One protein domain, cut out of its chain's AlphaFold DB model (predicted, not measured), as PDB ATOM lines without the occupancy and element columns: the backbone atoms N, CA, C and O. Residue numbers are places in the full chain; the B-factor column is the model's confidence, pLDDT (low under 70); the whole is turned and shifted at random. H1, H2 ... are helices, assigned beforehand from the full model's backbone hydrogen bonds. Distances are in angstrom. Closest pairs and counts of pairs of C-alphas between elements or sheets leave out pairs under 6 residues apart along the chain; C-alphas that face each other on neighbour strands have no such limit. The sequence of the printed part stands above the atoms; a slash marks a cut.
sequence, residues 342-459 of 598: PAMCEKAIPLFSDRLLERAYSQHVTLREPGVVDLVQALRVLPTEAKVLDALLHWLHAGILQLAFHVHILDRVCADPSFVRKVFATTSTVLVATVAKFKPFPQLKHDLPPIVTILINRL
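AT A GLANCE: This is residues 342 to 459 of the 598 residues of the protein "Aste57867_16814 protein" of Aphanomyces stellatus (UniProt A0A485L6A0). Four helices stand side by side at shallow tilts in the order H3, H5, H4, H7, with the helical hairpin of H4 and H5 as the core, H3 packing on H5 and H7 packing on H4. The short H2 crosses H3 at a steep angle and also reaches H5, while the small H1 lies near H4 and the small H6 lies by the first part of H4. A long loop of residues 405 to 416 joins the two helices of the hairpin. The printed part has 118 residues with seven named helices, H1 to H7 in order along the chain, and no named strand, and its class is all helix. It is compact, with a radius of gyration of the C-alphas of 14.0 A, and the C-alphas span 40 by 29 by 25 A.

HOW THE PARTS SIT: H1, residues 342 to 345, is close but not clearly touching H4, residues 386 to 404; their closest C-alphas, of Met 344 and Gly 399, are 7.6 A apart. H2, residues 354 to 361, is only just apart from H1, the closest C-alphas being 8.4 A apart. H2 touches H3, residues 365 to 381, at a steep tilt of 58 degrees, opposite ways, and their closest C-alphas, of Ala 360 and Gly 371, are 4.0 A apart. H5, residues 417 to 438, touches H2 with residues 422 to 426 alone; the closest C-alphas, of Tyr 361 and Val 423, are 5.9 A apart, and the lines are about perpendicular at 70.3 degrees, only just past steep. H3 touches H5 at a shallow tilt of 22 degrees, the same way, closest at the C-alphas of Val 376 and Val 430, 6.3 A apart. H3 and H4 are apart. H4 and H5 form a helical hairpin, two helices that touch and run opposite ways, at a shallow tilt of 22 degrees; their closest C-alphas, of Gly 399 and Thr 427, are 6.2 A apart. H4 and H5 are the hub, each touching three other helices. H6, residues 443 to 447, only just touches H4, with 3 pairs of C-alphas within 8 A, the closest being those of Leu 393 and Asp 447 at 7.4 A; H4 takes part with residues 386 to 393 alone. H7, residues 449 to 458, touches H4 at a shallow tilt of 23 degrees, the same way, closest at the C-alphas of His 397 and Ile 451, 5.7 A apart; H4 takes part with residues 396 to 401 alone. H5 and H7 are apart, and H6 and H7 meet only through their link. Each O i to N i+4 pair is within hydrogen-bond range in H2, H6 and H7, against 12 of 13 in H3, 13 of 15 in H4 and 17 of 18 in H5; H1 is too short for such a pair.

IN THESE COORDINATES: H1 begins at C-alpha 342, at (-22.869, 21.692, -1.618), and H2 measures 10.4 A from first to last C-alpha. H3 measures 24.3 A and H4 27.2 A. H5, the longest at 22 residues, runs 31.6 A from C-alpha 417 at (-29.163, 13.106, -15.633) to C-alpha 438 at (-15.331, -4.148, 6.979). H6 is short, and H7 measures 14.2 A, ending at C-alpha 458 at (-33.124, 1.148, -8.126).

THE WHOLE: The two C-alphas farthest apart, of Asp 411 and Pro 440, are 42.6 A apart. The printed part has no cut. The link from H4 to H5 is long, with 12 residues; the link from H1 to H2 is short, and the others are tight. The mean pLDDT of the printed part is 77.7, and residues 342 to 350 and 399 to 418 are under 70.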
ATOM      1  N   PRO A 342     -22.760  21.409  -3.052       62.41
ATOM      2  CA  PRO A 342     -22.869  21.692  -1.618       62.41
ATOM      3  C   PRO A 342     -23.693  20.658  -0.840       62.41
ATOM      4  O   PRO A 342     -23.354  20.323   0.291       62.41
ATOM      5  N   ALA A 343     -24.723  20.079  -1.465       59.97
ATOM      6  CA  ALA A 343     -25.546  19.027  -0.865       59.97
ATOM      7  C   ALA A 343     -24.780  17.710  -0.611       59.97
ATOM      8  O   ALA A 343     -25.181  16.924   0.248       59.97
ATOM      9  N   MET A 344     -23.696  17.459  -1.356       62.88
ATOM     10  CA  MET A 344     -22.765  16.352  -1.110       62.88
ATOM     11  C   MET A 344     -21.758  16.704  -0.008       62.88
ATOM     12  O   MET A 344     -21.378  15.822   0.759       62.88
ATOM     13  N   CYS A 345     -21.378  17.980   0.112       59.47
ATOM     14  CA  CYS A 345     -20.462  18.477   1.144       59.47
ATOM     15  C   CYS A 345     -21.112  18.590   2.536       59.47
ATOM     16  O   CYS A 345     -20.465  18.309   3.540       59.47
ATOM     17  N   GLU A 346     -22.398  18.950   2.622       55.44
ATOM     18  CA  GLU A 346     -23.135  19.095   3.893       55.44
ATOM     19  C   GLU A 346     -23.329  17.768   4.645       55.44
ATOM     20  O   GLU A 346     -23.683  17.749   5.825       55.44
ATOM     21  N   LYS A 347     -23.092  16.633   3.980       54.50
ATOM     22  CA  LYS A 347     -23.400  15.300   4.502       54.50
ATOM     23  C   LYS A 347     -22.123  14.551   4.811       54.50
ATOM     24  O   LYS A 347     -21.713  13.668   4.074       54.50
ATOM     25  N   ALA A 348     -21.521  14.975   5.922       52.62
ATOM     26  CA  ALA A 348     -20.436  14.350   6.674       52.62
ATOM     27  C   ALA A 348     -19.528  13.397   5.870       52.62
ATOM     28  O   ALA A 348     -19.725  12.183   5.872       52.62
ATOM     29  N   ILE A 349     -18.454  13.943   5.289       61.62
ATOM     30  CA  ILE A 349     -17.281  13.163   4.855       61.62
ATOM     31  C   ILE A 349     -15.992  13.782   5.416       61.62
ATOM     32  O   ILE A 349     -15.080  14.108   4.665       61.62
ATOM     33  N   PRO A 350     -15.833  13.918   6.744       63.97
ATOM     34  CA  PRO A 350     -14.556  14.358   7.308       63.97
ATOM     35  C   PRO A 350     -13.424  13.318   7.133       63.97
ATOM     36  O   PRO A 350     -12.333  13.505   7.660       63.97
ATOM     37  N   LEU A 351     -13.677  12.199   6.438       77.25
ATOM     38  CA  LEU A 351     -12.737  11.089   6.249       77.25
ATOM     39  C   LEU A 351     -11.835  11.234   5.017       77.25
ATOM     40  O   LEU A 351     -10.769  10.621   4.976       77.25
ATOM     41  N   PHE A 352     -12.254  12.000   4.011       84.44
ATOM     42  CA  PHE A 352     -11.527  12.160   2.750       84.44
ATOM     43  C   PHE A 352     -11.343  13.642   2.439       84.44
ATOM     44  O   PHE A 352     -12.136  14.470   2.872       84.44
ATOM     45  N   SER A 353     -10.287  13.983   1.699       85.81
ATOM     46  CA  SER A 353     -10.062  15.368   1.290       85.81
ATOM     47  C   SER A 353     -11.032  15.787   0.185       85.81
ATOM     48  O   SER A 353     -11.319  14.999  -0.720       85.81
ATOM     49  N   ASP A 354     -11.460  17.050   0.212       83.75
ATOM     50  CA  ASP A 354     -12.376  17.620  -0.785       83.75
ATOM     51  C   ASP A 354     -11.861  17.388  -2.207       83.75
ATOM     52  O   ASP A 354     -12.560  16.823  -3.041       83.75
ATOM     53  N   ARG A 355     -10.572  17.662  -2.447       86.56
ATOM     54  CA  ARG A 355      -9.932  17.469  -3.756       86.56
ATOM     55  C   ARG A 355      -9.968  16.019  -4.253       86.56
ATOM     56  O   ARG A 355     -10.014  15.779  -5.458       86.56
ATOM     57  N   LEU A 356      -9.895  15.036  -3.353       87.81
ATOM     58  CA  LEU A 356      -9.998  13.622  -3.728       87.81
ATOM     59  C   LEU A 356     -11.426  13.285  -4.158       87.81
ATOM     60  O   LEU A 356     -11.627  12.609  -5.169       87.81
ATOM     61  N   LEU A 357     -12.406  13.777  -3.406       86.62
ATOM     62  CA  LEU A 357     -13.813  13.551  -3.694       86.62
ATOM     63  C   LEU A 357     -14.247  14.287  -4.974       86.62
ATOM     64  O   LEU A 357     -14.887  13.677  -5.822       86.62
ATOM     65  N   GLU A 358     -13.821  15.534  -5.182       87.12
ATOM     66  CA  GLU A 358     -14.021  16.297  -6.425       87.12
ATOM     67  C   GLU A 358     -13.519  15.519  -7.649       87.12
ATOM     68  O   GLU A 358     -14.246  15.343  -8.627       87.12
ATOM     69  N   ARG A 359     -12.307  14.945  -7.575       88.38
ATOM     70  CA  ARG A 359     -11.787  14.076  -8.644       88.38
ATOM     71  C   ARG A 359     -12.661  12.839  -8.831       88.38
ATOM     72  O   ARG A 359     -13.055  12.554  -9.955       88.38
ATOM     73  N   ALA A 360     -12.997  12.124  -7.757       86.31
ATOM     74  CA  ALA A 360     -13.772  10.879  -7.810       86.31
ATOM     75  C   ALA A 360     -15.236  11.054  -8.264       86.31
ATOM     76  O   ALA A 360     -15.863  10.089  -8.714       86.31
ATOM     77  N   TYR A 361     -15.780  12.266  -8.165       83.50
ATOM     78  CA  TYR A 361     -17.136  12.611  -8.595       83.50
ATOM     79  C   TYR A 361     -17.184  13.489  -9.848       83.50
ATOM     80  O   TYR A 361     -18.279  13.841 -10.291       83.50
ATOM     81  N   SER A 362     -16.035  13.763 -10.473       83.75
ATOM     82  CA  SER A 362     -15.967  14.614 -11.658       83.75
ATOM     83  C   SER A 362     -16.857  14.109 -12.803       83.75
ATOM     84  O   SER A 362     -16.993  12.914 -13.108       83.75
ATOM     85  N   GLN A 363     -17.451  15.055 -13.512       77.44
ATOM     86  CA  GLN A 363     -18.208  14.880 -14.733       77.44
ATOM     87  C   GLN A 363     -17.316  14.333 -15.852       77.44
ATOM     88  O   GLN A 363     -17.819  13.592 -16.709       77.44
ATOM     89  N   HIS A 364     -16.010  14.603 -15.800       79.56
ATOM     90  CA  HIS A 364     -15.017  14.168 -16.774       79.56
ATOM     91  C   HIS A 364     -14.464  12.785 -16.420       79.56
ATOM     92  O   HIS A 364     -13.847  12.585 -15.380       79.56
ATOM     93  N   VAL A 365     -14.672  11.809 -17.312       78.88
ATOM     94  CA  VAL A 365     -14.247  10.405 -17.117       78.88
ATOM     95  C   VAL A 365     -12.741  10.301 -16.840       78.88
ATOM     96  O   VAL A 365     -12.336   9.547 -15.963       78.88
ATOM     97  N   THR A 366     -11.932  11.107 -17.535       82.06
ATOM     98  CA  THR A 366     -10.463  11.145 -17.423       82.06
ATOM     99  C   THR A 366      -9.964  11.532 -16.034       82.06
ATOM    100  O   THR A 366      -8.889  11.097 -15.634       82.06
ATOM    101  N   LEU A 367     -10.731  12.337 -15.296       85.06
ATOM    102  CA  LEU A 367     -10.439  12.700 -13.908       85.06
ATOM    103  C   LEU A 367     -11.112  11.729 -12.935       85.06
ATOM    104  O   LEU A 367     -10.509  11.338 -11.934       85.06
ATOM    105  N   ARG A 368     -12.336  11.302 -13.273       86.38
ATOM    106  CA  ARG A 368     -13.170  10.433 -12.447       86.38
ATOM    107  C   ARG A 368     -12.573   9.054 -12.240       86.38
ATOM    108  O   ARG A 368     -12.453   8.636 -11.099       86.38
ATOM    109  N   GLU A 369     -12.205   8.341 -13.301       84.31
ATOM    110  CA  GLU A 369     -11.712   6.961 -13.183       84.31
ATOM    111  C   GLU A 369     -10.468   6.858 -12.280       84.31
ATOM    112  O   GLU A 369     -10.517   6.096 -11.310       84.31
ATOM    113  N   PRO A 370      -9.403   7.667 -12.480       83.81
ATOM    114  CA  PRO A 370      -8.287   7.711 -11.536       83.81
ATOM    115  C   PRO A 370      -8.709   8.163 -10.134       83.81
ATOM    116  O   PRO A 370      -8.247   7.599  -9.149       83.81
ATOM    117  N   GLY A 371      -9.616   9.141 -10.026       89.12
ATOM    118  CA  GLY A 371     -10.116   9.627  -8.738       89.12
ATOM    119  C   GLY A 371     -10.843   8.554  -7.923       89.12
ATOM    120  O   GLY A 371     -10.633   8.459  -6.717       89.12
ATOM    121  N   VAL A 372     -11.652   7.703  -8.561       87.50
ATOM    122  CA  VAL A 372     -12.322   6.572  -7.894       87.50
ATOM    123  C   VAL A 372     -11.301   5.539  -7.420       87.50
ATOM    124  O   VAL A 372     -11.432   5.018  -6.313       87.50
ATOM    125  N   VAL A 373     -10.263   5.263  -8.214       88.56
ATOM    126  CA  VAL A 373      -9.168   4.365  -7.809       88.56
ATOM    127  C   VAL A 373      -8.424   4.926  -6.595       88.56
ATOM    128  O   VAL A 373      -8.244   4.208  -5.610       88.56
ATOM    129  N   ASP A 374      -8.062   6.210  -6.631       91.00
ATOM    130  CA  ASP A 374      -7.410   6.914  -5.521       91.00
ATOM    131  C   ASP A 374      -8.297   6.891  -4.261       91.00
ATOM    132  O   ASP A 374      -7.810   6.648  -3.156       91.00
ATOM    133  N   LEU A 375      -9.611   7.075  -4.420       90.94
ATOM    134  CA  LEU A 375     -10.582   7.054  -3.327       90.94
ATOM    135  C   LEU A 375     -10.708   5.664  -2.691       90.94
ATOM    136  O   LEU A 375     -10.684   5.536  -1.468       90.94
ATOM    137  N   VAL A 376     -10.786   4.606  -3.503       91.69
ATOM    138  CA  VAL A 376     -10.783   3.220  -3.011       91.69
ATOM    139  C   VAL A 376      -9.462   2.899  -2.307       91.69
ATOM    140  O   VAL A 376      -9.454   2.209  -1.285       91.69
ATOM    141  N   GLN A 377      -8.339   3.420  -2.801       90.81
ATOM    142  CA  GLN A 377      -7.044   3.247  -2.151       90.81
ATOM    143  C   GLN A 377      -6.974   3.993  -0.812       90.81
ATOM    144  O   GLN A 377      -6.523   3.414   0.177       90.81
ATOM    145  N   ALA A 378      -7.481   5.224  -0.737       89.88
ATOM    146  CA  ALA A 378      -7.597   5.968   0.514       89.88
ATOM    147  C   ALA A 378      -8.481   5.221   1.525       89.88
ATOM    148  O   ALA A 378      -8.106   5.067   2.688       89.88
ATOM    149  N   LEU A 379      -9.606   4.656   1.067       91.69
ATOM    150  CA  LEU A 379     -10.487   3.837   1.895       91.69
ATOM    151  C   LEU A 379      -9.755   2.634   2.497       91.69
ATOM    152  O   LEU A 379      -9.983   2.309   3.661       91.69
ATOM    153  N   ARG A 380      -8.836   1.992   1.766       90.00
ATOM    154  CA  ARG A 380      -8.028   0.879   2.298       90.00
ATOM    155  C   ARG A 380      -7.122   1.306   3.450       90.00
ATOM    156  O   ARG A 380      -6.978   0.525   4.387       90.00
ATOM    157  N   VAL A 381      -6.596   2.530   3.429       90.88
ATOM    158  CA  VAL A 381      -5.672   3.057   4.452       90.88
ATOM    159  C   VAL A 381      -6.393   3.528   5.723       90.88
ATOM    160  O   VAL A 381      -5.773   3.582   6.781       90.88
ATOM    161  N   LEU A 382      -7.699   3.820   5.663       89.56
ATOM    162  CA  LEU A 382      -8.459   4.273   6.837       89.56
ATOM    163  C   LEU A 382      -8.361   3.307   8.041       89.56
ATOM    164  O   LEU A 382      -8.249   2.092   7.850       89.56
ATOM    165  N   PRO A 383      -8.483   3.795   9.287       88.62
ATOM    166  CA  PRO A 383      -8.614   2.927  10.450       88.62
ATOM    167  C   PRO A 383      -9.806   1.980  10.300       88.62
ATOM    168  O   PRO A 383     -10.868   2.344   9.791       88.62
ATOM    169  N   THR A 384      -9.622   0.736  10.728       89.75
ATOM    170  CA  THR A 384     -10.670  -0.284  10.684       89.75
ATOM    171  C   THR A 384     -11.416  -0.259  12.018       89.75
ATOM    172  O   THR A 384     -11.156  -1.061  12.908       89.75
ATOM    173  N   GLU A 385     -12.287   0.739  12.176       90.00
ATOM    174  CA  GLU A 385     -13.029   1.029  13.408       90.00
ATOM    175  C   GLU A 385     -14.532   1.169  13.135       90.00
ATOM    176  O   GLU A 385     -14.930   1.643  12.071       90.00
ATOM    177  N   ALA A 386     -15.368   0.835  14.125       85.69
ATOM    178  CA  ALA A 386     -16.829   0.930  14.013       85.69
ATOM    179  C   ALA A 386     -17.299   2.347  13.638       85.69
ATOM    180  O   ALA A 386     -18.091   2.510  12.723       85.69
ATOM    181  N   LYS A 387     -16.718   3.388  14.251       86.31
ATOM    182  CA  LYS A 387     -17.068   4.789  13.951       86.31
ATOM    183  C   LYS A 387     -16.770   5.185  12.501       86.31
ATOM    184  O   LYS A 387     -17.479   6.008  11.928       86.31
ATOM    185  N   VAL A 388     -15.710   4.619  11.916       88.25
ATOM    186  CA  VAL A 388     -15.349   4.849  10.509       88.25
ATOM    187  C   VAL A 388     -16.342   4.136   9.599       88.25
ATOM    188  O   VAL A 388     -16.791   4.727   8.619       88.25
ATOM    189  N   LEU A 389     -16.719   2.899   9.938       88.94
ATOM    190  CA  LEU A 389     -17.761   2.170   9.222       88.94
ATOM    191  C   LEU A 389     -19.092   2.925   9.258       88.94
ATOM    192  O   LEU A 389     -19.690   3.121   8.204       88.94
ATOM    193  N   ASP A 390     -19.511   3.406  10.429       86.44
ATOM    194  CA  ASP A 390     -20.742   4.178  10.588       86.44
ATOM    195  C   ASP A 390     -20.719   5.408   9.683       86.44
ATOM    196  O   ASP A 390     -21.626   5.593   8.875       86.44
ATOM    197  N   ALA A 391     -19.662   6.220   9.745       85.69
ATOM    198  CA  ALA A 391     -19.529   7.404   8.899       85.69
ATOM    199  C   ALA A 391     -19.568   7.058   7.398       85.69
ATOM    200  O   ALA A 391     -20.263   7.726   6.631       85.69
ATOM    201  N   LEU A 392     -18.884   5.986   6.977       87.50
ATOM    202  CA  LEU A 392     -18.907   5.518   5.590       87.50
ATOM    203  C   LEU A 392     -20.298   5.041   5.168       87.50
ATOM    204  O   LEU A 392     -20.750   5.413   4.092       87.50
ATOM    205  N   LEU A 393     -20.996   4.247   5.982       87.50
ATOM    206  CA  LEU A 393     -22.338   3.765   5.654       87.50
ATOM    207  C   LEU A 393     -23.347   4.910   5.616       87.50
ATOM    208  O   LEU A 393     -24.137   4.966   4.680       87.50
ATOM    209  N   HIS A 394     -23.284   5.863   6.549       83.38
ATOM    210  CA  HIS A 394     -24.126   7.062   6.519       83.38
ATOM    211  C   HIS A 394     -23.878   7.893   5.257       83.38
ATOM    212  O   HIS A 394     -24.831   8.368   4.643       83.38
ATOM    213  N   TRP A 395     -22.622   8.027   4.829       81.94
ATOM    214  CA  TRP A 395     -22.278   8.726   3.595       81.94
ATOM    215  C   TRP A 395     -22.655   7.949   2.319       81.94
ATOM    216  O   TRP A 395     -23.127   8.529   1.343       81.94
ATOM    217  N   LEU A 396     -22.513   6.626   2.308       83.94
ATOM    218  CA  LEU A 396     -22.919   5.779   1.182       83.94
ATOM    219  C   LEU A 396     -24.440   5.749   1.036       83.94
ATOM    220  O   LEU A 396     -24.970   5.896  -0.064       83.94
ATOM    221  N   HIS A 397     -25.141   5.623   2.158       79.94
ATOM    222  CA  HIS A 397     -26.576   5.845   2.264       79.94
ATOM    223  C   HIS A 397     -26.906   7.255   1.765       79.94
ATOM    224  O   HIS A 397     -27.783   7.410   0.930       79.94
ATOM    225  N   ALA A 398     -26.103   8.241   2.160       70.94
ATOM    226  CA  ALA A 398     -25.952   9.570   1.581       70.94
ATOM    227  C   ALA A 398     -26.159   9.619   0.052       70.94
ATOM    228  O   ALA A 398     -27.192  10.033  -0.481       70.94
ATOM    229  N   GLY A 399     -25.142   9.123  -0.655       68.56
ATOM    230  CA  GLY A 399     -25.054   9.138  -2.114       68.56
ATOM    231  C   GLY A 399     -26.024   8.196  -2.835       68.56
ATOM    232  O   GLY A 399     -26.387   8.473  -3.976       68.56
ATOM    233  N   ILE A 400     -26.482   7.112  -2.196       65.94
ATOM    234  CA  ILE A 400     -27.424   6.148  -2.792       65.94
ATOM    235  C   ILE A 400     -28.890   6.566  -2.558       65.94
ATOM    236  O   ILE A 400     -29.684   6.495  -3.498       65.94
ATOM    237  N   LEU A 401     -29.269   7.043  -1.365       57.47
ATOM    238  CA  LEU A 401     -30.639   7.499  -1.066       57.47
ATOM    239  C   LEU A 401     -30.929   8.899  -1.519       57.47
ATOM    240  O   LEU A 401     -32.008   9.157  -2.039       57.47
ATOM    241  N   GLN A 402     -30.033   9.840  -1.274       53.59
ATOM    242  CA  GLN A 402     -30.447  11.228  -1.374       53.59
ATOM    243  C   GLN A 402     -30.343  11.770  -2.785       53.59
ATOM    244  O   GLN A 402     -31.082  12.694  -3.109       53.59
ATOM    245  N   LEU A 403     -29.550  11.151  -3.662       58.91
ATOM    246  CA  LEU A 403     -29.518  11.539  -5.071       58.91
ATOM    247  C   LEU A 403     -30.819  11.237  -5.819       58.91
ATOM    248  O   LEU A 403     -31.126  11.914  -6.796       58.91
ATOM    249  N   ALA A 404     -31.593  10.250  -5.361       46.31
ATOM    250  CA  ALA A 404     -32.916   9.969  -5.911       46.31
ATOM    251  C   ALA A 404     -33.988  10.972  -5.431       46.31
ATOM    252  O   ALA A 404     -35.018  11.103  -6.083       46.31
ATOM    253  N   PHE A 405     -33.737  11.709  -4.337       41.53
ATOM    254  CA  PHE A 405     -34.718  12.591  -3.685       41.53
ATOM    255  C   PHE A 405     -34.341  14.091  -3.665       41.53
ATOM    256  O   PHE A 405     -35.216  14.926  -3.457       41.53
ATOM    257  N   HIS A 406     -33.084  14.478  -3.921       39.78
ATOM    258  CA  HIS A 406     -32.630  15.887  -3.898       39.78
ATOM    259  C   HIS A 406     -32.807  16.649  -5.215       39.78
ATOM    260  O   HIS A 406     -32.570  17.852  -5.242       39.78
ATOM    261  N   VAL A 407     -33.312  16.017  -6.280       42.34
ATOM    262  CA  VAL A 407     -33.725  16.750  -7.495       42.34
ATOM    263  C   VAL A 407     -34.870  17.737  -7.194       42.34
ATOM    264  O   VAL A 407     -35.097  18.655  -7.973       42.34
ATOM    265  N   HIS A 408     -35.553  17.602  -6.047       36.81
ATOM    266  CA  HIS A 408     -36.743  18.392  -5.734       36.81
ATOM    267  C   HIS A 408     -36.725  19.236  -4.448       36.81
ATOM    268  O   HIS A 408     -37.745  19.861  -4.173       36.81
ATOM    269  N   ILE A 409     -35.638  19.312  -3.666       33.91
ATOM    270  CA  ILE A 409     -35.713  19.976  -2.340       33.91
ATOM    271  C   ILE A 409     -35.156  21.411  -2.297       33.91
ATOM    272  O   ILE A 409     -35.502  22.135  -1.371       33.91
ATOM    273  N   LEU A 410     -34.372  21.895  -3.268       32.59
ATOM    274  CA  LEU A 410     -33.699  23.199  -3.100       32.59
ATOM    275  C   LEU A 410     -33.623  24.081  -4.352       32.59
ATOM    276  O   LEU A 410     -32.542  24.580  -4.621       32.59
ATOM    277  N   ASP A 411     -34.706  24.285  -5.114       38.03
ATOM    278  CA  ASP A 411     -34.837  25.391  -6.106       38.03
ATOM    279  C   ASP A 411     -33.634  25.637  -7.057       38.03
ATOM    280  O   ASP A 411     -33.472  26.687  -7.678       38.03
ATOM    281  N   ARG A 412     -32.767  24.638  -7.205       36.44
ATOM    282  CA  ARG A 412     -31.527  24.664  -7.960       36.44
ATOM    283  C   ARG A 412     -31.468  23.350  -8.692       36.44
ATOM    284  O   ARG A 412     -31.314  22.274  -8.124       36.44
ATOM    285  N   VAL A 413     -31.644  23.492  -9.989       37.03
ATOM    286  CA  VAL A 413     -31.456  22.476 -11.001       37.03
ATOM    287  C   VAL A 413     -30.044  21.891 -10.834       37.03
ATOM    288  O   VAL A 413     -29.080  22.455 -11.337       37.03
ATOM    289  N   CYS A 414     -29.896  20.764 -10.132       40.03
ATOM    290  CA  CYS A 414     -28.748  19.884 -10.351       40.03
ATOM    291  C   CYS A 414     -28.965  19.229 -11.724       40.03
ATOM    292  O   CYS A 414     -29.782  18.323 -11.893       40.03
ATOM    293  N   ALA A 415     -28.294  19.810 -12.719       48.28
ATOM    294  CA  ALA A 415     -28.755  19.996 -14.093       48.28
ATOM    295  C   ALA A 415     -28.425  18.891 -15.103       48.28
ATOM    296  O   ALA A 415     -28.525  19.132 -16.304       48.28
ATOM    297  N   ASP A 416     -28.038  17.685 -14.683       56.31
ATOM    298  CA  ASP A 416     -27.650  16.653 -15.648       56.31
ATOM    299  C   ASP A 416     -28.000  15.234 -15.174       56.31
ATOM    300  O   ASP A 416     -27.381  14.716 -14.238       56.31
ATOM    301  N   PRO A 417     -28.922  14.525 -15.860       59.25
ATOM    302  CA  PRO A 417     -29.163  13.106 -15.633       59.25
ATOM    303  C   PRO A 417     -27.892  12.251 -15.685       59.25
ATOM    304  O   PRO A 417     -27.893  11.158 -15.128       59.25
ATOM    305  N   SER A 418     -26.826  12.693 -16.366       65.38
ATOM    306  CA  SER A 418     -25.520  12.026 -16.402       65.38
ATOM    307  C   SER A 418     -24.758  12.116 -15.081       65.38
ATOM    308  O   SER A 418     -24.115  11.133 -14.711       65.38
ATOM    309  N   PHE A 419     -24.880  13.223 -14.344       71.12
ATOM    310  CA  PHE A 419     -24.244  13.410 -13.040       71.12
ATOM    311  C   PHE A 419     -24.755  12.385 -12.028       71.12
ATOM    312  O   PHE A 419     -23.962  11.659 -11.431       71.12
ATOM    313  N   VAL A 420     -26.078  12.201 -11.952       72.56
ATOM    314  CA  VAL A 420     -26.702  11.215 -11.053       72.56
ATOM    315  C   VAL A 420     -26.177   9.799 -11.300       72.56
ATOM    316  O   VAL A 420     -25.935   9.053 -10.352       72.56
ATOM    317  N   ARG A 421     -25.946   9.417 -12.565       75.88
ATOM    318  CA  ARG A 421     -25.399   8.085 -12.883       75.88
ATOM    319  C   ARG A 421     -23.953   7.937 -12.448       75.88
ATOM    320  O   ARG A 421     -23.588   6.873 -11.964       75.88
ATOM    321  N   LYS A 422     -23.147   8.983 -12.632       77.44
ATOM    322  CA  LYS A 422     -21.726   8.992 -12.264       77.44
ATOM    323  C   LYS A 422     -21.569   8.906 -10.750       77.44
ATOM    324  O   LYS A 422     -20.855   8.036 -10.269       77.44
ATOM    325  N   VAL A 423     -22.313   9.728 -10.010       78.62
ATOM    326  CA  VAL A 423     -22.322   9.698  -8.542       78.62
ATOM    327  C   VAL A 423     -22.782   8.338  -8.030       78.62
ATOM    328  O   VAL A 423     -22.139   7.771  -7.149       78.62
ATOM    329  N   PHE A 424     -23.843   7.772  -8.615       82.31
ATOM    330  CA  PHE A 424     -24.294   6.426  -8.267       82.31
ATOM    331  C   PHE A 424     -23.202   5.380  -8.538       82.31
ATOM    332  O   PHE A 424     -22.882   4.599  -7.651       82.31
ATOM    333  N   ALA A 425     -22.567   5.403  -9.714       82.75
ATOM    334  CA  ALA A 425     -21.512   4.456 -10.075       82.75
ATOM    335  C   ALA A 425     -20.287   4.534  -9.145       82.75
ATOM    336  O   ALA A 425     -19.808   3.491  -8.686       82.75
ATOM    337  N   THR A 426     -19.817   5.745  -8.821       85.50
ATOM    338  CA  THR A 426     -18.740   5.969  -7.844       85.50
ATOM    339  C   THR A 426     -19.144   5.424  -6.474       85.50
ATOM    340  O   THR A 426     -18.436   4.598  -5.905       85.50
ATOM    341  N   THR A 427     -20.321   5.806  -5.974       86.69
ATOM    342  CA  THR A 427     -20.788   5.427  -4.630       86.69
ATOM    343  C   THR A 427     -21.010   3.916  -4.505       86.69
ATOM    344  O   THR A 427     -20.611   3.324  -3.508       86.69
ATOM    345  N   SER A 428     -21.555   3.253  -5.528       88.44
ATOM    346  CA  SER A 428     -21.679   1.790  -5.569       88.44
ATOM    347  C   SER A 428     -20.321   1.083  -5.526       88.44
ATOM    348  O   SER A 428     -20.174   0.066  -4.857       88.44
ATOM    349  N   THR A 429     -19.310   1.630  -6.205       89.19
ATOM    350  CA  THR A 429     -17.951   1.063  -6.202       89.19
ATOM    351  C   THR A 429     -17.305   1.200  -4.823       89.19
ATOM    352  O   THR A 429     -16.724   0.248  -4.300       89.19
ATOM    353  N   VAL A 430     -17.470   2.363  -4.188       90.19
ATOM    354  CA  VAL A 430     -17.008   2.592  -2.815       90.19
ATOM    355  C   VAL A 430     -17.764   1.700  -1.828       90.19
ATOM    356  O   VAL A 430     -17.140   1.152  -0.926       90.19
ATOM    357  N   LEU A 431     -19.069   1.474  -2.013       92.38
ATOM    358  CA  LEU A 431     -19.858   0.558  -1.184       92.38
ATOM    359  C   LEU A 431     -19.276  -0.858  -1.184       92.38
ATOM    360  O   LEU A 431     -19.063  -1.426  -0.113       92.38
ATOM    361  N   VAL A 432     -18.989  -1.416  -2.362       92.88
ATOM    362  CA  VAL A 432     -18.403  -2.760  -2.478       92.88
ATOM    363  C   VAL A 432     -17.040  -2.818  -1.785       92.88
ATOM    364  O   VAL A 432     -16.769  -3.761  -1.041       92.88
ATOM    365  N   ALA A 433     -16.206  -1.784  -1.944       91.88
ATOM    366  CA  ALA A 433     -14.912  -1.698  -1.267       91.88
ATOM    367  C   ALA A 433     -15.042  -1.575   0.266       91.88
ATOM    368  O   ALA A 433     -14.289  -2.219   1.000       91.88
ATOM    369  N   THR A 434     -16.014  -0.799   0.757       92.06
ATOM    370  CA  THR A 434     -16.335  -0.673   2.187       92.06
ATOM    371  C   THR A 434     -16.768  -2.015   2.762       92.06
ATOM    372  O   THR A 434     -16.210  -2.457   3.764       92.06
ATOM    373  N   VAL A 435     -17.702  -2.705   2.106       93.56
ATOM    374  CA  VAL A 435     -18.172  -4.031   2.535       93.56
ATOM    375  C   VAL A 435     -17.021  -5.038   2.549       93.56
ATOM    376  O   VAL A 435     -16.876  -5.780   3.518       93.56
ATOM    377  N   ALA A 436     -16.153  -5.027   1.533       92.50
ATOM    378  CA  ALA A 436     -14.981  -5.898   1.483       92.50
ATOM    379  C   ALA A 436     -14.020  -5.661   2.655       92.50
ATOM    380  O   ALA A 436     -13.550  -6.612   3.278       92.50
ATOM    381  N   LYS A 437     -13.751  -4.392   2.979       91.12
ATOM    382  CA  LYS A 437     -12.849  -4.014   4.071       91.12
ATOM    383  C   LYS A 437     -13.420  -4.353   5.448       91.12
ATOM    384  O   LYS A 437     -12.708  -4.882   6.298       91.12
ATOM    385  N   PHE A 438     -14.690  -4.037   5.670       91.56
ATOM    386  CA  PHE A 438     -15.331  -4.148   6.979       91.56
ATOM    387  C   PHE A 438     -16.116  -5.450   7.166       91.56
ATOM    388  O   PHE A 438     -16.795  -5.602   8.175       91.56
ATOM    389  N   LYS A 439     -15.982  -6.425   6.258       88.38
ATOM    390  CA  LYS A 439     -16.600  -7.758   6.367       88.38
ATOM    391  C   LYS A 439     -16.493  -8.401   7.765       88.38
ATOM    392  O   LYS A 439     -17.480  -9.003   8.187       88.38
ATOM    393  N   PRO A 440     -15.365  -8.306   8.507       85.81
ATOM    394  CA  PRO A 440     -15.266  -8.898   9.843       85.81
ATOM    395  C   PRO A 440     -16.164  -8.239  10.903       85.81
ATOM    396  O   PRO A 440     -16.359  -8.825  11.964       85.81
ATOM    397  N   PHE A 441     -16.693  -7.037  10.651       87.56
ATOM    398  CA  PHE A 441     -17.495  -6.281  11.611       87.56
ATOM    399  C   PHE A 441     -18.941  -6.781  11.612       87.56
ATOM    400  O   PHE A 441     -19.635  -6.643  10.604       87.56
ATOM    401  N   PRO A 442     -19.457  -7.293  12.744       84.75
ATOM    402  CA  PRO A 442     -20.838  -7.773  12.825       84.75
ATOM    403  C   PRO A 442     -21.879  -6.680  12.541       84.75
ATOM    404  O   PRO A 442     -22.919  -6.964  11.949       84.75
ATOM    405  N   GLN A 443     -21.571  -5.434  12.920       84.75
ATOM    406  CA  GLN A 443     -22.402  -4.238  12.705       84.75
ATOM    407  C   GLN A 443     -22.763  -4.038  11.231       84.75
ATOM    408  O   GLN A 443     -23.885  -3.660  10.915       84.75
ATOM    409  N   LEU A 444     -21.870  -4.428  10.313       88.19
ATOM    410  CA  LEU A 444     -22.111  -4.317   8.879       88.19
ATOM    411  C   LEU A 444     -23.415  -5.006   8.454       88.19
ATOM    412  O   LEU A 444     -24.150  -4.473   7.634       88.19
ATOM    413  N   LYS A 445     -23.759  -6.165   9.032       85.31
ATOM    414  CA  LYS A 445     -25.017  -6.857   8.698       85.31
ATOM    415  C   LYS A 445     -26.261  -6.126   9.204       85.31
ATOM    416  O   LYS A 445     -27.321  -6.297   8.605       85.31
ATOM    417  N   HIS A 446     -26.132  -5.363  10.288       86.12
ATOM    418  CA  HIS A 446     -27.216  -4.609  10.911       86.12
ATOM    419  C   HIS A 446     -27.491  -3.290  10.179       86.12
ATOM    420  O   HIS A 446     -28.651  -2.944   9.974       86.12
ATOM    421  N   ASP A 447     -26.442  -2.602   9.723       85.12
ATOM    422  CA  ASP A 447     -26.550  -1.232   9.194       85.12
ATOM    423  C   ASP A 447     -26.614  -1.158   7.658       85.12
ATOM    424  O   ASP A 447     -27.010  -0.145   7.084       85.12
ATOM    425  N   LEU A 448     -26.266  -2.245   6.962       89.62
ATOM    426  CA  LEU A 448     -26.341  -2.361   5.501       89.62
ATOM    427  C   LEU A 448     -27.754  -2.584   4.893       89.62
ATOM    428  O   LEU A 448     -27.950  -2.166   3.747       89.62
ATOM    429  N   PRO A 449     -28.760  -3.187   5.571       91.00
ATOM    430  CA  PRO A 449     -30.085  -3.440   4.992       91.00
ATOM    431  C   PRO A 449     -30.792  -2.219   4.376       91.00
ATOM    432  O   PRO A 449     -31.354  -2.372   3.285       91.00
ATOM    433  N   PRO A 450     -30.751  -1.005   4.972       88.12
ATOM    434  CA  PRO A 450     -31.280   0.193   4.326       88.12
ATOM    435  C   PRO A 450     -30.615   0.439   2.973       88.12
ATOM    436  O   PRO A 450     -31.309   0.673   1.989       88.12
ATOM    437  N   ILE A 451     -29.287   0.287   2.888       88.81
ATOM    438  CA  ILE A 451     -28.539   0.503   1.647       88.81
ATOM    439  C   ILE A 451     -28.965  -0.484   0.553       88.81
ATOM    440  O   ILE A 451     -29.250  -0.098  -0.584       88.81
ATOM    441  N   VAL A 452     -29.054  -1.766   0.913       91.75
ATOM    442  CA  VAL A 452     -29.466  -2.841  -0.002       91.75
ATOM    443  C   VAL A 452     -30.900  -2.645  -0.478       91.75
ATOM    444  O   VAL A 452     -31.173  -2.814  -1.662       91.75
ATOM    445  N   THR A 453     -31.802  -2.216   0.404       89.75
ATOM    446  CA  THR A 453     -33.198  -1.928   0.048       89.75
ATOM    447  C   THR A 453     -33.283  -0.850  -1.034       89.75
ATOM    448  O   THR A 453     -34.053  -0.983  -1.984       89.75
ATOM    449  N   ILE A 454     -32.451   0.194  -0.954       86.38
ATOM    450  CA  ILE A 454     -32.416   1.233  -1.993       86.38
ATOM    451  C   ILE A 454     -31.896   0.656  -3.294       86.38
ATOM    452  O   ILE A 454     -32.498   0.908  -4.329       86.38
ATOM    453  N   LEU A 455     -30.800  -0.112  -3.258       89.31
ATOM    454  CA  LEU A 455     -30.277  -0.756  -4.459       89.31
ATOM    455  C   LEU A 455     -31.380  -1.588  -5.114       89.31
ATOM    456  O   LEU A 455     -31.659  -1.394  -6.287       89.31
ATOM    457  N   ILE A 456     -32.103  -2.414  -4.362       91.12
ATOM    458  CA  ILE A 456     -33.207  -3.194  -4.932       91.12
ATOM    459  C   ILE A 456     -34.269  -2.275  -5.557       91.12
ATOM    460  O   ILE A 456     -34.659  -2.497  -6.701       91.12
ATOM    461  N   ASN A 457     -34.659  -1.184  -4.892       87.50
ATOM    462  CA  ASN A 457     -35.597  -0.204  -5.454       87.50
ATOM    463  C   ASN A 457     -35.093   0.451  -6.761       87.50
ATOM    464  O   ASN A 457     -35.884   0.787  -7.646       87.50
ATOM    465  N   ARG A 458     -33.775   0.579  -6.932       84.62
ATOM    466  CA  ARG A 458     -33.124   1.148  -8.126       84.62
ATOM    467  C   ARG A 458     -33.070   0.172  -9.307       84.62
ATOM    468  O   ARG A 458     -32.763   0.582 -10.426       84.62
ATOM    469  N   LEU A 459     -33.451  -1.096  -9.122       83.94
ATOM    470  CA  LEU A 459     -33.715  -2.014 -10.241       83.94
ATOM    471  C   LEU A 459     -34.922  -1.563 -11.080       83.94
ATOM    472  O   LEU A 459     -35.036  -1.938 -12.242       83.94
TER     473      LEU A 459